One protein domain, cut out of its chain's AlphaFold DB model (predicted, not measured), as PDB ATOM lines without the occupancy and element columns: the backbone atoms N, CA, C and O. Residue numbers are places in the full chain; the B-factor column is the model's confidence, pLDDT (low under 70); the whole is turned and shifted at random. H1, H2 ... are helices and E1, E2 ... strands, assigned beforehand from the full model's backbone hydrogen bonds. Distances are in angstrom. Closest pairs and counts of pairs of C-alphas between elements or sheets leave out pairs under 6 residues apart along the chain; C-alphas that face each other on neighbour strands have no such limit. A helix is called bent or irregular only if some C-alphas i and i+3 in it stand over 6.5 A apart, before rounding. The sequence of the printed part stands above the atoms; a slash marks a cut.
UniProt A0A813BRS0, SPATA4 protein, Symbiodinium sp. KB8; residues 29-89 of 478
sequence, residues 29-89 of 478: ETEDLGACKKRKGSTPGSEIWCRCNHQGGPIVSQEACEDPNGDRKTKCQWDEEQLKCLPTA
ATOM      1  N   GLU A  29     300.042 299.916 320.022       41.72
ATOM      2  CA  GLU A  29     299.127 300.915 320.578       41.72
ATOM      3  C   GLU A  29     299.619 302.353 320.344       41.72
ATOM      4  O   GLU A  29     300.772 302.711 320.607       41.72
ATOM      5  N   THR A  30     298.711 303.220 319.885       43.84
ATOM      6  CA  THR A  30     299.007 304.625 319.553       43.84
ATOM      7  C   THR A  30     299.436 305.471 320.759       43.84
ATOM      8  O   THR A  30     299.914 306.594 320.580       43.84
ATOM      9  N   GLU A  31     299.328 304.928 321.975       49.38
ATOM     10  CA  GLU A  31     299.784 305.545 323.220       49.38
ATOM     11  C   GLU A  31     301.320 305.554 323.357       49.38
ATOM     12  O   GLU A  31     301.883 306.572 323.769       49.38
ATOM     13  N   ASP A  32     302.030 304.503 322.928       51.88
ATOM     14  CA  ASP A  32     303.495 304.397 323.101       51.88
ATOM     15  C   ASP A  32     304.266 305.375 322.192       51.88
ATOM     16  O   ASP A  32     305.246 306.005 322.610       51.88
ATOM     17  N   LEU A  33     303.751 305.622 320.982       54.41
ATOM     18  CA  LEU A  33     304.202 306.714 320.101       54.41
ATOM     19  C   LEU A  33     303.887 308.114 320.672       54.41
ATOM     20  O   LEU A  33     304.462 309.118 320.235       54.41
ATOM     21  N   GLY A  34     302.972 308.209 321.639       59.53
ATOM     22  CA  GLY A  34     302.743 309.398 322.457       59.53
ATOM     23  C   GLY A  34     303.766 309.526 323.588       59.53
ATOM     24  O   GLY A  34     304.352 310.597 323.766       59.53
ATOM     25  N   ALA A  35     304.020 308.435 324.316       64.62
ATOM     26  CA  ALA A  35     304.935 308.386 325.454       64.62
ATOM     27  C   ALA A  35     306.383 308.737 325.067       64.62
ATOM     28  O   ALA A  35     306.997 309.622 325.676       64.62
ATOM     29  N   CYS A  36     306.916 308.120 324.006       71.38
ATOM     30  CA  CYS A  36     308.324 308.277 323.628       71.38
ATOM     31  C   CYS A  36     308.718 309.689 323.152       71.38
ATOM     32  O   CYS A  36     309.896 310.049 323.212       71.38
ATOM     33  N   LYS A  37     307.756 310.559 322.810       70.56
ATOM     34  CA  LYS A  37     308.016 311.981 322.493       70.56
ATOM     35  C   LYS A  37     308.625 312.763 323.664       70.56
ATOM     36  O   LYS A  37     309.307 313.761 323.438       70.56
ATOM     37  N   LYS A  38     308.432 312.311 324.911       67.62
ATOM     38  CA  LYS A  38     309.002 312.949 326.114       67.62
ATOM     39  C   LYS A  38     310.477 312.600 326.364       67.62
ATOM     40  O   LYS A  38     311.096 313.197 327.244       67.62
ATOM     41  N   ARG A  39     311.075 311.699 325.569       74.31
ATOM     42  CA  ARG A  39     312.443 311.185 325.771       74.31
ATOM     43  C   ARG A  39     313.529 312.265 325.864       74.31
ATOM     44  O   ARG A  39     314.511 312.080 326.578       74.31
ATOM     45  N   LYS A  40     313.367 313.412 325.199       67.50
ATOM     46  CA  LYS A  40     314.390 314.476 325.177       67.50
ATOM     47  C   LYS A  40     314.688 315.108 326.556       67.50
ATOM     48  O   LYS A  40     315.653 315.854 326.664       67.50
ATOM     49  N   GLY A  41     313.906 314.790 327.595       65.12
ATOM     50  CA  GLY A  41     314.167 315.173 328.991       65.12
ATOM     51  C   GLY A  41     314.181 314.013 330.001       65.12
ATOM     52  O   GLY A  41     314.025 314.266 331.188       65.12
ATOM     53  N   SER A  42     314.302 312.749 329.574       69.25
ATOM     54  CA  SER A  42     314.250 311.589 330.488       69.25
ATOM     55  C   SER A  42     315.622 311.221 331.070       69.25
ATOM     56  O   SER A  42     316.586 311.054 330.324       69.25
ATOM     57  N   THR A  43     315.696 311.014 332.387       76.56
ATOM     58  CA  THR A  43     316.917 310.609 333.110       76.56
ATOM     59  C   THR A  43     317.414 309.217 332.681       76.56
ATOM     60  O   THR A  43     316.586 308.305 332.568       76.56
ATOM     61  N   PRO A  44     318.732 308.994 332.490       75.06
ATOM     62  CA  PRO A  44     319.285 307.680 332.154       75.06
ATOM     63  C   PRO A  44     318.983 306.586 333.187       75.06
ATOM     64  O   PRO A  44     319.470 306.657 334.317       75.06
ATOM     65  N   GLY A  45     318.221 305.569 332.772       71.00
ATOM     66  CA  GLY A  45     317.698 304.482 333.617       71.00
ATOM     67  C   GLY A  45     316.224 304.627 334.033       71.00
ATOM     68  O   GLY A  45     315.680 303.732 334.664       71.00
ATOM     69  N   SER A  46     315.543 305.721 333.672       76.00
ATOM     70  CA  SER A  46     314.081 305.826 333.843       76.00
ATOM     71  C   SER A  46     313.320 304.979 332.812       76.00
ATOM     72  O   SER A  46     313.848 304.667 331.747       76.00
ATOM     73  N   GLU A  47     312.052 304.649 333.074       78.62
ATOM     74  CA  GLU A  47     311.237 303.782 332.202       78.62
ATOM     75  C   GLU A  47     311.155 304.288 330.746       78.62
ATOM     76  O   GLU A  47     311.465 303.554 329.810       78.62
ATOM     77  N   ILE A  48     310.860 305.580 330.546       78.44
ATOM     78  CA  ILE A  48     310.849 306.242 329.223       78.44
ATOM     79  C   ILE A  48     312.266 306.281 328.606       78.44
ATOM     80  O   ILE A  48     312.440 306.356 327.382       78.44
ATOM     81  N   TRP A  49     313.311 306.205 329.436       80.69
ATOM     82  CA  TRP A  49     314.687 306.095 328.963       80.69
ATOM     83  C   TRP A  49     315.070 304.666 328.527       80.69
ATOM     84  O   TRP A  49     315.843 304.507 327.580       80.69
ATOM     85  N   CYS A  50     314.480 303.628 329.111       81.38
ATOM     86  CA  CYS A  50     314.653 302.262 328.621       81.38
ATOM     87  C   CYS A  50     313.777 301.988 327.392       81.38
ATOM     88  O   CYS A  50     314.319 301.730 326.320       81.38
ATOM     89  N   ARG A  51     312.457 302.202 327.481       82.50
ATOM     90  CA  ARG A  51     311.467 301.804 326.457       82.50
ATOM     91  C   ARG A  51     311.603 302.475 325.083       82.50
ATOM     92  O   ARG A  51     311.047 301.972 324.112       82.50
ATOM     93  N   CYS A  52     312.314 303.599 324.980       82.94
ATOM     94  CA  CYS A  52     312.382 304.411 323.755       82.94
ATOM     95  C   CYS A  52     313.798 304.511 323.152       82.94
ATOM     96  O   CYS A  52     314.810 304.329 323.838       82.94
ATOM     97  N   ASN A  53     313.887 304.876 321.873       77.88
ATOM     98  CA  ASN A  53     315.115 305.239 321.164       77.88
ATOM     99  C   ASN A  53     315.382 306.767 321.224       77.88
ATOM    100  O   ASN A  53     314.544 307.537 321.695       77.88
ATOM    101  N   HIS A  54     316.556 307.235 320.773       72.38
ATOM    102  CA  HIS A  54     316.900 308.673 320.814       72.38
ATOM    103  C   HIS A  54     316.073 309.528 319.830       72.38
ATOM    104  O   HIS A  54     315.919 310.729 320.034       72.38
ATOM    105  N   GLN A  55     315.507 308.916 318.787       70.06
ATOM    106  CA  GLN A  55     314.655 309.581 317.793       70.06
ATOM    107  C   GLN A  55     313.196 309.745 318.271       70.06
ATOM    108  O   GLN A  55     312.396 310.373 317.583       70.06
ATOM    109  N   GLY A  56     312.846 309.223 319.454       67.94
ATOM    110  CA  GLY A  56     311.506 309.337 320.043       67.94
ATOM    111  C   GLY A  56     310.516 308.249 319.612       67.94
ATOM    112  O   GLY A  56     309.323 308.403 319.866       67.94
ATOM    113  N   GLY A  57     310.987 307.163 318.991       77.19
ATOM    114  CA  GLY A  57     310.209 305.935 318.783       77.19
ATOM    115  C   GLY A  57     310.426 304.905 319.907       77.19
ATOM    116  O   GLY A  57     311.385 305.043 320.671       77.19
ATOM    117  N   PRO A  58     309.568 303.878 320.024       80.12
ATOM    118  CA  PRO A  58     309.757 302.760 320.953       80.12
ATOM    119  C   PRO A  58     310.904 301.823 320.526       80.12
ATOM    120  O   PRO A  58     311.385 301.881 319.392       80.12
ATOM    121  N   ILE A  59     311.348 300.960 321.444       81.06
ATOM    122  CA  ILE A  59     312.257 299.832 321.178       81.06
ATOM    123  C   ILE A  59     311.440 298.547 321.073       81.06
ATOM    124  O   ILE A  59     310.600 298.286 321.929       81.06
ATOM    125  N   VAL A  60     311.715 297.752 320.036       78.25
ATOM    126  CA  VAL A  60     310.974 296.522 319.696       78.25
ATOM    127  C   VAL A  60     311.875 295.290 319.522       78.25
ATOM    128  O   VAL A  60     311.412 294.258 319.051       78.25
ATOM    129  N   SER A  61     313.158 295.381 319.884       78.50
ATOM    130  CA  SER A  61     314.092 294.249 319.861       78.50
ATOM    131  C   SER A  61     315.081 294.291 321.026       78.50
ATOM    132  O   SER A  61     315.511 295.366 321.461       78.50
ATOM    133  N   GLN A  62     315.480 293.103 321.485       78.69
ATOM    134  CA  GLN A  62     316.493 292.911 322.523       78.69
ATOM    135  C   GLN A  62     317.828 293.565 322.149       78.69
ATOM    136  O   GLN A  62     318.389 294.308 322.948       78.69
ATOM    137  N   GLU A  63     318.292 293.385 320.909       76.69
ATOM    138  CA  GLU A  63     319.549 293.961 320.400       76.69
ATOM    139  C   GLU A  63     319.622 295.490 320.558       76.69
ATOM    140  O   GLU A  63     320.674 296.036 320.877       76.69
ATOM    141  N   ALA A  64     318.495 296.191 320.378       73.62
ATOM    142  CA  ALA A  64     318.413 297.644 320.522       73.62
ATOM    143  C   ALA A  64     318.197 298.108 321.979       73.62
ATOM    144  O   ALA A  64     318.373 299.292 322.285       73.62
ATOM    145  N   CYS A  65     317.824 297.195 322.879       77.06
ATOM    146  CA  CYS A  65     317.799 297.420 324.324       77.06
ATOM    147  C   CYS A  65     319.188 297.205 324.948       77.06
ATOM    148  O   CYS A  65     319.664 298.042 325.715       77.06
ATOM    149  N   GLU A  66     319.847 296.110 324.571       73.81
ATOM    150  CA  GLU A  66     321.052 295.556 325.200       73.81
ATOM    151  C   GLU A  66     322.325 295.778 324.361       73.81
ATOM    152  O   GLU A  66     323.302 295.033 324.508       73.81
ATOM    153  N   ASP A  67     322.296 296.804 323.494       71.12
ATOM    154  CA  ASP A  67     323.380 297.236 322.599       71.12
ATOM    155  C   ASP A  67     324.731 297.226 323.339       71.12
ATOM    156  O   ASP A  67     324.915 297.990 324.295       71.12
ATOM    157  N   PRO A  68     325.692 296.374 322.924       51.88
ATOM    158  CA  PRO A  68     326.952 296.196 323.636       51.88
ATOM    159  C   PRO A  68     327.860 297.436 323.616       51.88
ATOM    160  O   PRO A  68     328.828 297.464 324.371       51.88
ATOM    161  N   ASN A  69     327.565 298.448 322.791       51.44
ATOM    162  CA  ASN A  69     328.315 299.706 322.727       51.44
ATOM    163  C   ASN A  69     327.582 300.895 323.382       51.44
ATOM    164  O   ASN A  69     328.086 302.017 323.322       51.44
ATOM    165  N   GLY A  70     326.401 300.688 323.978       61.00
ATOM    166  CA  GLY A  70     325.561 301.762 324.520       61.00
ATOM    167  C   GLY A  70     325.372 301.722 326.040       61.00
ATOM    168  O   GLY A  70     325.258 300.657 326.642       61.00
ATOM    169  N   ASP A  71     325.188 302.897 326.658       66.50
ATOM    170  CA  ASP A  71     324.926 303.092 328.105       66.50
ATOM    171  C   ASP A  71     323.625 302.437 328.635       66.50
ATOM    172  O   ASP A  71     323.192 302.697 329.759       66.50
ATOM    173  N   ARG A  72     322.928 301.655 327.802       72.12
ATOM    174  CA  ARG A  72     321.634 301.039 328.109       72.12
ATOM    175  C   ARG A  72     321.786 299.738 328.871       72.12
ATOM    176  O   ARG A  72     321.103 299.567 329.871       72.12
ATOM    177  N   LYS A  73     322.713 298.870 328.459       72.81
ATOM    178  CA  LYS A  73     322.899 297.523 329.024       72.81
ATOM    179  C   LYS A  73     323.231 297.509 330.526       72.81
ATOM    180  O   LYS A  73     323.068 296.496 331.191       72.81
ATOM    181  N   THR A  74     323.695 298.633 331.070       72.50
ATOM    182  CA  THR A  74     324.011 298.815 332.498       72.50
ATOM    183  C   THR A  74     322.851 299.380 333.327       72.50
ATOM    184  O   THR A  74     323.006 299.567 334.532       72.50
ATOM    185  N   LYS A  75     321.709 299.704 332.700       78.19
ATOM    186  CA  LYS A  75     320.551 300.376 333.330       78.19
ATOM    187  C   LYS A  75     319.183 299.875 332.861       78.19
ATOM    188  O   LYS A  75     318.171 300.229 333.463       78.19
ATOM    189  N   CYS A  76     319.147 299.124 331.771       82.38
ATOM    190  CA  CYS A  76     317.961 298.581 331.139       82.38
ATOM    191  C   CYS A  76     318.220 297.121 330.764       82.38
ATOM    192  O   CYS A  76     319.327 296.774 330.352       82.38
ATOM    193  N   GLN A  77     317.181 296.301 330.856       84.94
ATOM    194  CA  GLN A  77     317.185 294.889 330.495       84.94
ATOM    195  C   GLN A  77     315.997 294.604 329.571       84.94
ATOM    196  O   GLN A  77     314.966 295.285 329.644       84.94
ATOM    197  N   TRP A  78     316.138 293.623 328.683       84.00
ATOM    198  CA  TRP A  78     315.016 293.144 327.886       84.00
ATOM    199  C   TRP A  78     314.112 292.218 328.710       84.00
ATOM    200  O   TRP A  78     314.578 291.264 329.330       84.00
ATOM    201  N   ASP A  79     312.813 292.511 328.716       81.06
ATOM    202  CA  ASP A  79     311.773 291.653 329.274       81.06
ATOM    203  C   ASP A  79     311.200 290.781 328.143       81.06
ATOM    204  O   ASP A  79     310.574 291.293 327.208       81.06
ATOM    205  N   GLU A  80     311.456 289.470 328.210       78.38
ATOM    206  CA  GLU A  80     311.007 288.490 327.212       78.38
ATOM    207  C   GLU A  80     309.498 288.191 327.291       78.38
ATOM    208  O   GLU A  80     308.901 287.861 326.267       78.38
ATOM    209  N   GLU A  81     308.860 288.353 328.457       71.62
ATOM    210  CA  GLU A  81     307.414 288.139 328.624       71.62
ATOM    211  C   GLU A  81     306.608 289.325 328.073       71.62
ATOM    212  O   GLU A  81     305.560 289.148 327.448       71.62
ATOM    213  N   GLN A  82     307.104 290.548 328.279       71.31
ATOM    214  CA  GLN A  82     306.454 291.790 327.851       71.31
ATOM    215  C   GLN A  82     306.933 292.310 326.488       71.31
ATOM    216  O   GLN A  82     306.345 293.265 325.971       71.31
ATOM    217  N   LEU A  83     307.996 291.720 325.923       78.00
ATOM    218  CA  LEU A  83     308.689 292.155 324.700       78.00
ATOM    219  C   LEU A  83     309.072 293.648 324.735       78.00
ATOM    220  O   LEU A  83     308.854 294.394 323.774       78.00
ATOM    221  N   LYS A  84     309.596 294.108 325.880       82.12
ATOM    222  CA  LYS A  84     309.858 295.528 326.170       82.12
ATOM    223  C   LYS A  84     311.203 295.732 326.868       82.12
ATOM    224  O   LYS A  84     311.617 294.956 327.718       82.12
ATOM    225  N   CYS A  85     311.859 296.847 326.551       81.38
ATOM    226  CA  CYS A  85     313.079 297.284 327.231       81.38
ATOM    227  C   CYS A  85     312.723 298.053 328.514       81.38
ATOM    228  O   CYS A  85     312.266 299.197 328.433       81.38
ATOM    229  N   LEU A  86     312.916 297.446 329.683       83.75
ATOM    230  CA  LEU A  86     312.550 298.014 330.988       83.75
ATOM    231  C   LEU A  86     313.796 298.401 331.804       83.75
ATOM    232  O   LEU A  86     314.889 297.922 331.504       83.75
ATOM    233  N   PRO A  87     313.680 299.280 332.819       82.38
ATOM    234  CA  PRO A  87     314.769 299.530 333.759       82.38
ATOM    235  C   PRO A  87     315.204 298.247 334.457       82.38
ATOM    236  O   PRO A  87     314.365 297.507 334.970       82.38
ATOM    237  N   THR A  88     316.513 298.016 334.534       76.25
ATOM    238  CA  THR A  88     317.058 296.991 335.425       76.25
ATOM    239  C   THR A  88     316.696 297.398 336.850       76.25
ATOM    240  O   THR A  88     317.107 298.469 337.306       76.25
ATOM    241  N   ALA A  89     315.898 296.583 337.544       58.53
ATOM    242  CA  ALA A  89     315.575 296.842 338.943       58.53
ATOM    243  C   ALA A  89     316.888 296.959 339.742       58.53
ATOM    244  O   ALA A  89     317.785 296.135 339.536       58.53
TER     245      ALA A  89
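Overview. This is residues 29 to 89 of the 478 residues of the protein "SPATA4 protein" of Symbiodinium sp. KB8 (UniProt A0A813BRS0). A short helix, H2, sits near the middle, with the longer helix H1 on one side of it and a small two-stranded hairpin, E1 and E2, on another. The one-turn helix H3 packs on the hairpin, and loops make up much of the rest. The printed part has 61 residues, with three named helices and two named strands in the order H1, H2, H3, E1, E2; the class is mixed, helices and strands, with under half of the residues in named elements. The sheet's order is E1, E2, antiparallel. The whole is compact, with a radius of gyration of the C-alphas of 10.5 A and spans of 26 by 25 by 20 A.

Along the chain. Find C-alpha 32 at (303.495, 304.397, 323.101); from there H1, residues 32 to 41, runs 16.3 A and is irregular, with C-alphas 37 and 40 7.4 A apart. Next come H2, residues 47 to 51, and H3, residues 62 to 65. E1, residues 76 to 79, spans 9.5 A; E2, residues 84 to 87, spans 9.9 A and ends at C-alpha 87, (314.769, 299.530, 333.759).

Arrangement. H1 and H2 touch, their closest C-alphas, Arg 39 and Ile 48, 6.2 A apart. The closest C-alphas of H2 and E2 are Arg 51 and Cys 85, at 4.9 A. In the hairpin look at N 77 and O 86, 2.9 A apart, within hydrogen-bond range. H3 and E1 come closest at C-alphas 62 and 78, 5.6 A. H1 is apart from H3, E1 and E2. Every O i to N i+4 pair is within range in H2; H1 has 1 of 6, and 4 of 7 O i to N i+3 pairs; H3 is too short for an i+4 pair.

Size, cuts and confidence. The farthest C-alphas, Thr 30 and Asn 69, are 29.9 A apart. The printed part has no cut, and no link is long. Mean pLDDT of the printed part is 72.0, with residues 29 to 35 and 68 to 71 among those under 70.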